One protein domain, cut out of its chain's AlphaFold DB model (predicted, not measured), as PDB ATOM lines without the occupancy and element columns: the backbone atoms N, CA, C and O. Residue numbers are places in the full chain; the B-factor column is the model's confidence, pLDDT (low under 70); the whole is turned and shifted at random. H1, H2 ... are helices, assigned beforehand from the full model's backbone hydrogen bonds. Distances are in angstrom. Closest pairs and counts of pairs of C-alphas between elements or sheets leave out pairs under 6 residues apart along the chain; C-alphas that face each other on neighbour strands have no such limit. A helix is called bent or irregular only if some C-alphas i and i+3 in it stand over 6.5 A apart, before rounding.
ATOM      1  N   CYS A 102     -28.863  30.291 -35.790       92.69
ATOM      2  CA  CYS A 102     -29.845  29.519 -36.553       92.69
ATOM      3  C   CYS A 102     -31.021  29.072 -35.674       92.69
ATOM      4  O   CYS A 102     -32.178  29.275 -36.042       92.69
ATOM      5  N   GLU A 103     -30.734  28.529 -34.489       92.56
ATOM      6  CA  GLU A 103     -31.759  28.147 -33.508       92.56
ATOM      7  C   GLU A 103     -32.526  29.366 -33.002       92.56
ATOM      8  O   GLU A 103     -33.738  29.317 -32.817       92.56
ATOM      9  N   PHE A 104     -31.847  30.496 -32.810       93.94
ATOM     10  CA  PHE A 104     -32.518  31.725 -32.425       93.94
ATOM     11  C   PHE A 104     -33.443  32.231 -33.525       93.94
ATOM     12  O   PHE A 104     -34.558  32.664 -33.238       93.94
ATOM     13  N   ALA A 105     -33.019  32.180 -34.789       92.44
ATOM     14  CA  ALA A 105     -33.822  32.616 -35.924       92.44
ATOM     15  C   ALA A 105     -35.100  31.778 -36.083       92.44
ATOM     16  O   ALA A 105     -36.155  32.358 -36.342       92.44
ATOM     17  N   SER A 106     -35.033  30.465 -35.835       92.69
ATOM     18  CA  SER A 106     -36.180  29.554 -35.962       92.69
ATOM     19  C   SER A 106     -37.253  29.731 -34.881       92.69
ATOM     20  O   SER A 106     -38.403  29.350 -35.104       92.69
ATOM     21  N   LEU A 107     -36.932  30.354 -33.738       91.19
ATOM     22  CA  LEU A 107     -37.922  30.666 -32.701       91.19
ATOM     23  C   LEU A 107     -39.046  31.566 -33.242       91.19
ATOM     24  O   LEU A 107     -38.826  32.457 -34.068       91.19
ATOM     25  N   GLN A 108     -40.259  31.410 -32.717       91.38
ATOM     26  CA  GLN A 108     -41.378  32.271 -33.097       91.38
ATOM     27  C   GLN A 108     -41.168  33.706 -32.577       91.38
ATOM     28  O   GLN A 108     -40.715  33.920 -31.450       91.38
ATOM     29  N   SER A 109     -41.488  34.712 -33.398       89.44
ATOM     30  CA  SER A 109     -41.212  36.129 -33.097       89.44
ATOM     31  C   SER A 109     -41.867  36.611 -31.799       89.44
ATOM     32  O   SER A 109     -41.252  37.354 -31.034       89.44
ATOM     33  N   TYR A 110     -43.077  36.137 -31.500       90.44
ATOM     34  CA  TYR A 110     -43.795  36.506 -30.280       90.44
ATOM     35  C   TYR A 110     -43.128  35.979 -28.994       90.44
ATOM     36  O   TYR A 110     -43.292  36.594 -27.941       90.44
ATOM     37  N   LEU A 111     -42.355  34.883 -29.068       89.94
ATOM     38  CA  LEU A 111     -41.573  34.359 -27.938       89.94
ATOM     39  C   LEU A 111     -40.351  35.239 -27.669       89.94
ATOM     40  O   LEU A 111     -40.080  35.600 -26.526       89.94
ATOM     41  N   LYS A 112     -39.650  35.628 -28.742       90.31
ATOM     42  CA  LYS A 112     -38.459  36.487 -28.685       90.31
ATOM     43  C   LYS A 112     -38.787  37.905 -28.225       90.31
ATOM     44  O   LYS A 112     -37.991  38.525 -27.525       90.31
ATOM     45  N   ARG A 113     -39.968  38.426 -28.581       90.94
ATOM     46  CA  ARG A 113     -40.325  39.840 -28.381       90.94
ATOM     47  C   ARG A 113     -39.238  40.743 -28.993       90.94
ATOM     48  O   ARG A 113     -38.917  40.586 -30.164       90.94
ATOM     49  N   SER A 114     -38.675  41.667 -28.212       91.81
ATOM     50  CA  SER A 114     -37.550  42.531 -28.588       91.81
ATOM     51  C   SER A 114     -36.186  42.023 -28.097       91.81
ATOM     52  O   SER A 114     -35.209  42.759 -28.201       91.81
ATOM     53  N   MET A 115     -36.126  40.819 -27.516       94.88
ATOM     54  CA  MET A 115     -34.906  40.263 -26.931       94.88
ATOM     55  C   MET A 115     -33.915  39.872 -28.027       94.88
ATOM     56  O   MET A 115     -34.305  39.335 -29.069       94.88
ATOM     57  N   LYS A 116     -32.628  40.112 -27.784       94.75
ATOM     58  CA  LYS A 116     -31.539  39.734 -28.693       94.75
ATOM     59  C   LYS A 116     -30.956  38.366 -28.340       94.75
ATOM     60  O   LYS A 116     -31.104  37.885 -27.220       94.75
ATOM     61  N   LEU A 117     -30.248  37.764 -29.297       94.56
ATOM     62  CA  LEU A 117     -29.542  36.497 -29.088       94.56
ATOM     63  C   LEU A 117     -28.560  36.575 -27.912       94.56
ATOM     64  O   LEU A 117     -28.553  35.689 -27.064       94.56
ATOM     65  N   ASP A 118     -27.785  37.655 -27.837       94.88
ATOM     66  CA  ASP A 118     -26.792  37.840 -26.774       94.88
ATOM     67  C   ASP A 118     -27.443  37.865 -25.390       94.88
ATOM     68  O   ASP A 118     -26.933  37.254 -24.460       94.88
ATOM     69  N   GLU A 119     -28.618  38.490 -25.267       94.44
ATOM     70  CA  GLU A 119     -29.381  38.552 -24.015       94.44
ATOM     71  C   GLU A 119     -29.913  37.165 -23.616       94.44
ATOM     72  O   GLU A 119     -29.896  36.810 -22.440       94.44
ATOM     73  N   LEU A 120     -30.348  36.349 -24.585       94.25
ATOM     74  CA  LEU A 120     -30.771  34.967 -24.335       94.25
ATOM     75  C   LEU A 120     -29.597  34.091 -23.881       94.25
ATOM     76  O   LEU A 120     -29.717  33.328 -22.919       94.25
ATOM     77  N   ASN A 121     -28.457  34.216 -24.558       94.75
ATOM     78  CA  ASN A 121     -27.250  33.474 -24.220       94.75
ATOM     79  C   ASN A 121     -26.662  33.917 -22.880       94.75
ATOM     80  O   ASN A 121     -26.189  33.070 -22.129       94.75
ATOM     81  N   GLU A 122     -26.759  35.197 -22.527       94.50
ATOM     82  CA  GLU A 122     -26.401  35.699 -21.200       94.50
ATOM     83  C   GLU A 122     -27.204  34.978 -20.105       94.50
ATOM     84  O   GLU A 122     -26.638  34.485 -19.126       94.50
ATOM     85  N   VAL A 123     -28.519  34.824 -20.306       93.00
ATOM     86  CA  VAL A 123     -29.385  34.067 -19.391       93.00
ATOM     87  C   VAL A 123     -28.968  32.595 -19.319       93.00
ATOM     88  O   VAL A 123     -28.838  32.059 -18.218       93.00
ATOM     89  N   ALA A 124     -28.696  31.945 -20.454       92.25
ATOM     90  CA  ALA A 124     -28.250  30.548 -20.490       92.25
ATOM     91  C   ALA A 124     -26.895  30.331 -19.783       92.25
ATOM     92  O   ALA A 124     -26.711  29.354 -19.051       92.25
ATOM     93  N   ILE A 125     -25.942  31.252 -19.952       92.44
ATOM     94  CA  ILE A 125     -24.657  31.244 -19.236       92.44
ATOM     95  C   ILE A 125     -24.905  31.367 -17.735       92.44
ATOM     96  O   ILE A 125     -24.383  30.569 -16.953       92.44
ATOM     97  N   ARG A 126     -25.766  32.303 -17.327       92.50
ATOM     98  CA  ARG A 126     -26.074  32.514 -15.915       92.50
ATOM     99  C   ARG A 126     -26.725  31.292 -15.268       92.50
ATOM    100  O   ARG A 126     -26.361  30.949 -14.145       92.50
ATOM    101  N   PHE A 127     -27.629  30.606 -15.970       91.12
ATOM    102  CA  PHE A 127     -28.192  29.327 -15.520       91.12
ATOM    103  C   PHE A 127     -27.099  28.292 -15.252       91.12
ATOM    104  O   PHE A 127     -27.072  27.676 -14.185       91.12
ATOM    105  N   ASN A 128     -26.173  28.128 -16.199       91.06
ATOM    106  CA  ASN A 128     -25.057  27.201 -16.049       91.06
ATOM    107  C   ASN A 128     -24.199  27.531 -14.829       91.06
ATOM    108  O   ASN A 128     -23.860  26.628 -14.068       91.06
ATOM    109  N   ASP A 129     -23.868  28.803 -14.619       90.69
ATOM    110  CA  ASP A 129     -23.034  29.209 -13.490       90.69
ATOM    111  C   ASP A 129     -23.725  28.970 -12.147       90.69
ATOM    112  O   ASP A 129     -23.110  28.401 -11.245       90.69
ATOM    113  N   VAL A 130     -25.013  29.309 -12.025       89.75
ATOM    114  CA  VAL A 130     -25.783  29.063 -10.796       89.75
ATOM    115  C   VAL A 130     -25.903  27.564 -10.515       89.75
ATOM    116  O   VAL A 130     -25.714  27.135  -9.377       89.75
ATOM    117  N   PHE A 131     -26.164  26.735 -11.527       88.81
ATOM    118  CA  PHE A 131     -26.247  25.286 -11.336       88.81
ATOM    119  C   PHE A 131     -24.897  24.652 -11.011       88.81
ATOM    120  O   PHE A 131     -24.825  23.765 -10.156       88.81
ATOM    121  N   MET A 132     -23.815  25.121 -11.626       88.69
ATOM    122  CA  MET A 132     -22.465  24.673 -11.293       88.69
ATOM    123  C   MET A 132     -22.078  25.076  -9.868       88.69
ATOM    124  O   MET A 132     -21.575  24.236  -9.123       88.69
ATOM    125  N   GLU A 133     -22.361  26.314  -9.445       88.19
ATOM    126  CA  GLU A 133     -22.136  26.769  -8.067       88.19
ATOM    127  C   GLU A 133     -22.952  25.924  -7.083       88.19
ATOM    128  O   GLU A 133     -22.404  25.363  -6.131       88.19
ATOM    129  N   LYS A 134     -24.252  25.761  -7.344       86.81
ATOM    130  CA  LYS A 134     -25.163  25.022  -6.469       86.81
ATOM    131  C   LYS A 134     -24.756  23.563  -6.327       86.81
ATOM    132  O   LYS A 134     -24.671  23.053  -5.212       86.81
ATOM    133  N   THR A 135     -24.450  22.882  -7.426       85.75
ATOM    134  CA  THR A 135     -24.023  21.479  -7.361       85.75
ATOM    135  C   THR A 135     -22.638  21.308  -6.748       85.75
ATOM    136  O   THR A 135     -22.426  20.334  -6.025       85.75
ATOM    137  N   ALA A 136     -21.711  22.246  -6.956       87.06
ATOM    138  CA  ALA A 136     -20.409  22.221  -6.296       87.06
ATOM    139  C   ALA A 136     -20.539  22.402  -4.777       87.06
ATOM    140  O   ALA A 136     -19.946  21.638  -4.016       87.06
ATOM    141  N   LEU A 137     -21.341  23.370  -4.322       86.31
ATOM    142  CA  LEU A 137     -21.543  23.644  -2.897       86.31
ATOM    143  C   LEU A 137     -22.346  22.545  -2.193       86.31
ATOM    144  O   LEU A 137     -22.015  22.189  -1.067       86.31
ATOM    145  N   LEU A 138     -23.343  21.953  -2.858       83.06
ATOM    146  CA  LEU A 138     -24.118  20.842  -2.293       83.06
ATOM    147  C   LEU A 138     -23.318  19.533  -2.196       83.06
ATOM    148  O   LEU A 138     -23.615  18.713  -1.328       83.06
ATOM    149  N   LYS A 139     -22.312  19.332  -3.062       84.81
ATOM    150  CA  LYS A 139     -21.395  18.179  -2.998       84.81
ATOM    151  C   LYS A 139     -20.307  18.342  -1.937       84.81
ATOM    152  O   LYS A 139     -19.818  17.341  -1.415       84.81
ATOM    153  N   LYS A 140     -19.898  19.578  -1.631       86.38
ATOM    154  CA  LYS A 140     -18.895  19.847  -0.596       86.38
ATOM    155  C   LYS A 140     -19.451  19.512   0.795       86.38
ATOM    156  O   LYS A 140     -20.618  19.783   1.082       86.38
ATOM    157  N   PRO A 141     -18.632  18.952   1.701       85.19
ATOM    158  CA  PRO A 141     -19.066  18.712   3.068       85.19
ATOM    159  C   PRO A 141     -19.304  20.048   3.785       85.19
ATOM    160  O   PRO A 141     -18.454  20.935   3.755       85.19
ATOM    161  N   TYR A 142     -20.426  20.167   4.502       85.75
ATOM    162  CA  TYR A 142     -20.870  21.415   5.149       85.75
ATOM    163  C   TYR A 142     -19.815  22.058   6.073       85.75
ATOM    164  O   TYR A 142     -19.752  23.275   6.225       85.75
ATOM    165  N   ARG A 143     -18.928  21.245   6.663       84.88
ATOM    166  CA  ARG A 143     -17.822  21.714   7.517       84.88
ATOM    167  C   ARG A 143     -16.776  22.553   6.772       84.88
ATOM    168  O   ARG A 143     -16.115  23.360   7.410       84.88
ATOM    169  N   GLN A 144     -16.624  22.354   5.463       87.56
ATOM    170  CA  GLN A 144     -15.652  23.059   4.616       87.56
ATOM    171  C   GLN A 144     -16.225  24.326   3.967       87.56
ATOM    172  O   GLN A 144     -15.507  25.007   3.242       87.56
ATOM    173  N   LEU A 145     -17.506  24.626   4.192       86.75
ATOM    174  CA  LEU A 145     -18.163  25.800   3.631       86.75
ATOM    175  C   LEU A 145     -17.898  27.044   4.485       86.75
ATOM    176  O   LEU A 145     -17.928  26.995   5.721       86.75
ATOM    177  N   ASN A 146     -17.711  28.178   3.818       90.12
ATOM    178  CA  ASN A 146     -17.663  29.488   4.459       90.12
ATOM    179  C   ASN A 146     -19.044  29.889   4.995       90.12
ATOM    180  O   ASN A 146     -20.065  29.405   4.516       90.12
ATOM    181  N   GLN A 147     -19.101  30.830   5.945       89.38
ATOM    182  CA  GLN A 147     -20.371  31.272   6.546       89.38
ATOM    183  C   GLN A 147     -21.406  31.723   5.496       89.38
ATOM    184  O   GLN A 147     -22.547  31.277   5.522       89.38
ATOM    185  N   ARG A 148     -20.981  32.514   4.499       87.06
ATOM    186  CA  ARG A 148     -21.850  32.939   3.385       87.06
ATOM    187  C   ARG A 148     -22.335  31.771   2.521       87.06
ATOM    188  O   ARG A 148     -23.451  31.796   2.017       87.06
ATOM    189  N   GLU A 149     -21.489  30.763   2.308       86.62
ATOM    190  CA  GLU A 149     -21.847  29.578   1.518       86.62
ATOM    191  C   GLU A 149     -22.818  28.681   2.287       86.62
ATOM    192  O   GLU A 149     -23.749  28.147   1.690       86.62
ATOM    193  N   LYS A 150     -22.644  28.561   3.609       87.75
ATOM    194  CA  LYS A 150     -23.576  27.862   4.498       87.75
ATOM    195  C   LYS A 150     -24.961  28.487   4.435       87.75
ATOM    196  O   LYS A 150     -25.906  27.780   4.128       87.75
ATOM    197  N   GLU A 151     -25.061  29.808   4.576       88.62
ATOM    198  CA  GLU A 151     -26.338  30.526   4.458       88.62
ATOM    199  C   GLU A 151     -27.024  30.299   3.103       88.62
ATOM    200  O   GLU A 151     -28.242  30.126   3.048       88.62
ATOM    201  N   LYS A 152     -26.264  30.265   1.996       84.75
ATOM    202  CA  LYS A 152     -26.813  29.917   0.673       84.75
ATOM    203  C   LYS A 152     -27.314  28.473   0.628       84.75
ATOM    204  O   LYS A 152     -28.413  28.225   0.142       84.75
ATOM    205  N   VAL A 153     -26.515  27.527   1.122       86.12
ATOM    206  CA  VAL A 153     -26.863  26.100   1.131       86.12
ATOM    207  C   VAL A 153     -28.076  25.830   2.013       86.12
ATOM    208  O   VAL A 153     -28.941  25.064   1.599       86.12
ATOM    209  N   ASP A 154     -28.172  26.469   3.175       86.06
ATOM    210  CA  ASP A 154     -29.302  26.328   4.093       86.06
ATOM    211  C   ASP A 154     -30.585  26.854   3.438       86.06
ATOM    212  O   ASP A 154     -31.555  26.106   3.321       86.06
ATOM    213  N   LYS A 155     -30.544  28.051   2.830       86.44
ATOM    214  CA  LYS A 155     -31.660  28.579   2.020       86.44
ATOM    215  C   LYS A 155     -32.061  27.640   0.885       86.44
ATOM    216  O   LYS A 155     -33.243  27.412   0.650       86.44
ATOM    217  N   TRP A 156     -31.094  27.077   0.161       86.06
ATOM    218  CA  TRP A 156     -31.401  26.140  -0.918       86.06
ATOM    219  C   TRP A 156     -32.006  24.838  -0.407       86.06
ATOM    220  O   TRP A 156     -32.842  24.275  -1.104       86.06
ATOM    221  N   ARG A 157     -31.604  24.357   0.774       81.19
ATOM    222  CA  ARG A 157     -32.183  23.163   1.401       81.19
ATOM    223  C   ARG A 157     -33.608  23.406   1.873       81.19
ATOM    224  O   ARG A 157     -34.444  22.543   1.646       81.19
ATOM    225  N   GLU A 158     -33.896  24.574   2.439       83.56
ATOM    226  CA  GLU A 158     -35.259  24.982   2.815       83.56
ATOM    227  C   GLU A 158     -36.195  25.071   1.601       83.56
ATOM    228  O   GLU A 158     -37.374  24.740   1.689       83.56
ATOM    229  N   GLN A 159     -35.665  25.477   0.447       79.25
ATOM    230  CA  GLN A 159     -36.424  25.551  -0.804       79.25
ATOM    231  C   GLN A 159     -36.658  24.184  -1.465       79.25
ATOM    232  O   GLN A 159     -37.511  24.088  -2.349       79.25
ATOM    233  N   ILE A 160     -35.922  23.134  -1.073       77.00
ATOM    234  CA  ILE A 160     -36.174  21.769  -1.553       77.00
ATOM    235  C   ILE A 160     -37.466  21.281  -0.900       77.00
ATOM    236  O   ILE A 160     -37.483  20.730   0.194       77.00
ATOM    237  N   LEU A 171     -33.978  29.869  -8.383       85.56
ATOM    238  CA  LEU A 171     -35.026  30.875  -8.393       85.56
ATOM    239  C   LEU A 171     -34.699  31.993  -9.387       85.56
ATOM    240  O   LEU A 171     -33.557  32.155  -9.825       85.56
ATOM    241  N   ALA A 172     -35.706  32.794  -9.733       84.31
ATOM    242  CA  ALA A 172     -35.511  33.946 -10.611       84.31
ATOM    243  C   ALA A 172     -34.551  34.971  -9.981       84.31
ATOM    244  O   ALA A 172     -33.753  35.600 -10.678       84.31
ATOM    245  N   GLU A 173     -34.579  35.111  -8.656       85.50
ATOM    246  CA  GLU A 173     -33.709  36.003  -7.890       85.50
ATOM    247  C   GLU A 173     -32.229  35.616  -8.015       85.50
ATOM    248  O   GLU A 173     -31.379  36.499  -8.155       85.50
ATOM    249  N   ASP A 174     -31.923  34.312  -8.044       85.75
ATOM    250  CA  ASP A 174     -30.551  33.799  -8.186       85.75
ATOM    251  C   ASP A 174     -29.937  34.190  -9.545       85.75
ATOM    252  O   ASP A 174     -28.736  34.476  -9.667       85.75
ATOM    253  N   LEU A 175     -30.786  34.225 -10.578       88.94
ATOM    254  CA  LEU A 175     -30.410  34.604 -11.935       88.94
ATOM    255  C   LEU A 175     -30.243  36.120 -12.046       88.94
ATOM    256  O   LEU A 175     -29.208  36.584 -12.523       88.94
ATOM    257  N   ARG A 176     -31.217  36.895 -11.551       89.12
ATOM    258  CA  ARG A 176     -31.255  38.362 -11.692       89.12
ATOM    259  C   ARG A 176     -29.992  39.052 -11.171       89.12
ATOM    260  O   ARG A 176     -29.537  39.998 -11.806       89.12
ATOM    261  N   ALA A 177     -29.405  38.577 -10.073       84.06
ATOM    262  CA  ALA A 177     -28.226  39.201  -9.461       84.06
ATOM    263  C   ALA A 177     -26.968  39.220 -10.357       84.06
ATOM    264  O   ALA A 177     -26.052  39.990 -10.087       84.06
ATOM    265  N   GLY A 178     -26.910  38.384 -11.399       83.00
ATOM    266  CA  GLY A 178     -25.769  38.306 -12.320       83.00
ATOM    267  C   GLY A 178     -26.107  38.615 -13.774       83.00
ATOM    268  O   GLY A 178     -25.322  38.257 -14.641       83.00
ATOM    269  N   LEU A 179     -27.268  39.221 -14.036       91.19
ATOM    270  CA  LEU A 179     -27.715  39.589 -15.379       91.19
ATOM    271  C   LEU A 179     -27.668  41.107 -15.589       91.19
ATOM    272  O   LEU A 179     -27.908  41.900 -14.670       91.19
ATOM    273  N   SER A 180     -27.442  41.516 -16.828       91.88
ATOM    274  CA  SER A 180     -27.600  42.879 -17.318       91.88
ATOM    275  C   SER A 180     -29.048  43.353 -17.149       91.88
ATOM    276  O   SER A 180     -29.984  42.551 -17.103       91.88
ATOM    277  N   ASP A 181     -29.272  44.668 -17.048       90.69
ATOM    278  CA  ASP A 181     -30.634  45.213 -16.886       90.69
ATOM    279  C   ASP A 181     -31.563  44.799 -18.043       90.69
ATOM    280  O   ASP A 181     -32.751  44.529 -17.840       90.69
ATOM    281  N   LYS A 182     -31.007  44.682 -19.257       89.62
ATOM    282  CA  LYS A 182     -31.732  44.241 -20.456       89.62
ATOM    283  C   LYS A 182     -32.139  42.772 -20.353       89.62
ATOM    284  O   LYS A 182     -33.327  42.466 -20.461       89.62
ATOM    285  N   ALA A 183     -31.195  41.881 -20.044       89.12
ATOM    286  CA  ALA A 183     -31.483  40.460 -19.863       89.12
ATOM    287  C   ALA A 183     -32.450  40.214 -18.690       89.12
ATOM    288  O   ALA A 183     -33.385  39.420 -18.814       89.12
ATOM    289  N   ARG A 184     -32.317  40.959 -17.581       92.12
ATOM    290  CA  ARG A 184     -33.261  40.907 -16.447       92.12
ATOM    291  C   ARG A 184     -34.685  41.261 -16.852       92.12
ATOM    292  O   ARG A 184     -35.619  40.580 -16.436       92.12
ATOM    293  N   THR A 185     -34.855  42.303 -17.663       91.94
ATOM    294  CA  THR A 185     -36.177  42.760 -18.121       91.94
ATOM    295  C   THR A 185     -36.873  41.700 -18.979       91.94
ATOM    296  O   THR A 185     -38.099  41.558 -18.937       91.94
ATOM    297  N   HIS A 186     -36.094  40.929 -19.737       91.94
ATOM    298  CA  HIS A 186     -36.592  39.890 -20.633       91.94
ATOM    299  C   HIS A 186     -36.673  38.491 -20.007       91.94
ATOM    300  O   HIS A 186     -37.315  37.622 -20.602       91.94
ATOM    301  N   LEU A 187     -36.113  38.284 -18.809       91.31
ATOM    302  CA  LEU A 187     -35.973  36.976 -18.160       91.31
ATOM    303  C   LEU A 187     -37.277  36.163 -18.156       91.31
ATOM    304  O   LEU A 187     -37.364  35.118 -18.798       91.31
ATOM    305  N   ASP A 188     -38.312  36.674 -17.489       90.19
ATOM    306  CA  ASP A 188     -39.554  35.923 -17.262       90.19
ATOM    307  C   ASP A 188     -40.441  35.852 -18.515       90.19
ATOM    308  O   ASP A 188     -41.171  34.887 -18.739       90.19
ATOM    309  N   LYS A 189     -40.393  36.899 -19.345       90.56
ATOM    310  CA  LYS A 189     -41.355  37.128 -20.434       90.56
ATOM    311  C   LYS A 189     -40.892  36.636 -21.803       90.56
ATOM    312  O   LYS A 189     -41.741  36.504 -22.688       90.56
ATOM    313  N   ALA A 190     -39.588  36.445 -21.992       92.50
ATOM    314  CA  ALA A 190     -38.996  36.045 -23.265       92.50
ATOM    315  C   ALA A 190     -37.925  34.964 -23.079       92.50
ATOM    316  O   ALA A 190     -38.041  33.908 -23.696       92.50
ATOM    317  N   ALA A 191     -36.942  35.166 -22.193       92.44
ATOM    318  CA  ALA A 191     -35.811  34.246 -22.064       92.44
ATOM    319  C   ALA A 191     -36.238  32.851 -21.592       92.44
ATOM    320  O   ALA A 191     -35.959  31.872 -22.276       92.44
ATOM    321  N   ILE A 192     -36.978  32.747 -20.482       92.19
ATOM    322  CA  ILE A 192     -37.458  31.454 -19.963       92.19
ATOM    323  C   ILE A 192     -38.337  30.716 -20.994       92.19
ATOM    324  O   ILE A 192     -38.063  29.542 -21.254       92.19
ATOM    325  N   PRO A 193     -39.346  31.350 -21.631       92.19
ATOM    326  CA  PRO A 193     -40.100  30.714 -22.712       92.19
ATOM    327  C   PRO A 193     -39.236  30.247 -23.892       92.19
ATOM    328  O   PRO A 193     -39.453  29.146 -24.394       92.19
ATOM    329  N   CYS A 194     -38.256  31.050 -24.323       91.69
ATOM    330  CA  CYS A 194     -37.363  30.695 -25.430       91.69
ATOM    331  C   CYS A 194     -36.470  29.499 -25.080       91.69
ATOM    332  O   CYS A 194     -36.383  28.562 -25.867       91.69
ATOM    333  N   LEU A 195     -35.857  29.496 -23.891       90.25
ATOM    334  CA  LEU A 195     -35.006  28.394 -23.426       90.25
ATOM    335  C   LEU A 195     -35.806  27.106 -23.230       90.25
ATOM    336  O   LEU A 195     -35.320  26.025 -23.533       90.25
ATOM    337  N   ARG A 196     -37.056  27.212 -22.767       89.38
ATOM    338  CA  ARG A 196     -37.942  26.053 -22.622       89.38
ATOM    339  C   ARG A 196     -38.326  25.428 -23.961       89.38
ATOM    340  O   ARG A 196     -38.581  24.237 -23.996       89.38
ATOM    341  N   TYR A 197     -38.402  26.214 -25.032       86.50
ATOM    342  CA  TYR A 197     -38.715  25.692 -26.364       86.50
ATOM    343  C   TYR A 197     -37.565  24.865 -26.962       86.50
ATOM    344  O   TYR A 197     -37.791  24.055 -27.854       86.50
ATOM    345  N   GLN A 198     -36.337  25.084 -26.492       74.00
ATOM    346  CA  GLN A 198     -35.138  24.421 -27.010       74.00
ATOM    347  C   GLN A 198     -34.772  23.120 -26.292       74.00
ATOM    348  O   GLN A 198     -33.906  22.398 -26.783       74.00
ATOM    349  N   ILE A 199     -35.387  22.848 -25.137       60.09
ATOM    350  CA  ILE A 199     -35.211  21.618 -24.346       60.09
ATOM    351  C   ILE A 199     -36.345  20.657 -24.684       60.09
ATOM    352  O   ILE A 199     -36.046  19.461 -24.892       60.09
TER     353      ILE A 199
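This is residues 102 to 160 and 171 to 199 of the 199 residues of an uncharacterized protein of Diploscapter pachys (UniProt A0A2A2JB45). One long helix, H3, makes the long axis, and H4, H5 and the kinked H6 are set along one side of it: H4 crosswise near its last residues, H5 at its middle, H6 near its first residues. The small H1 and H2 lie at that H6 end. The printed part has 88 residues with six named helices, H1 to H6 in order, and no named strand: all helix. It is loose, with a radius of gyration of the C-alphas of 15.5 A, and a rod spanning 49 by 24 by 20 A.

Start at H1, residues 102 to 106: it is close to but not clearly touching H3, residues 117 to 139, with the closest C-alphas, Phe 104 and Leu 117, 6.5 A apart. H2, residues 109 to 112, touches residues 190 to 194 of H6, residues 181 to 198, closest at the C-alphas of Lys 112 and Ala 190, 5.5 A. H3 is the hub. Its residues 134 to 138 touch residues 149 to 153 of H4, residues 147 to 158, about perpendicular at 83 degrees; the closest C-alphas, Leu 138 and Val 153, are 6.8 A apart. Its residues 123 to 130 touch H5, residues 172 to 176, closest at the C-alphas of Arg 126 and Leu 175, 6.2 A. Its residues 119 to 124 touch H6, about perpendicular at 82 degrees, closest at the C-alphas of Glu 119 and Ala 183, 5.0 A. H4 and H6 are apart. Every O i to N i+4 pair is within hydrogen-bond range in H1, H3, H4 and H5, against 9 of 14 in H6; H2 is too short for such a pair.

Find C-alpha 102 at (-29.845, 29.519, -36.553), where H1 begins; H1 spans 6.4 A and H2 5.2 A. From C-alpha 117 at (-29.542, 36.497, -29.088) H3 runs 32.9 A. H4 spans 16.6 A and H5 6.2 A. H6 runs 23.6 A to C-alpha 198 at (-35.138, 24.421, -27.010); it is irregular, C-alphas 185 and 188 being 7.7 A apart, with a kink of 68 degrees near residue 188.

Look for the two C-alphas farthest apart, Ser 109 and Arg 143, 49.0 A. Residues 161 to 170 are not printed, and C-alphas 160 and 171 are 11.4 A apart across the cut. Of the links printed whole, H3 to H4 is short and the others are tight. Mean pLDDT of the printed part is 88.7; residue 199, the chain's last, is under 70.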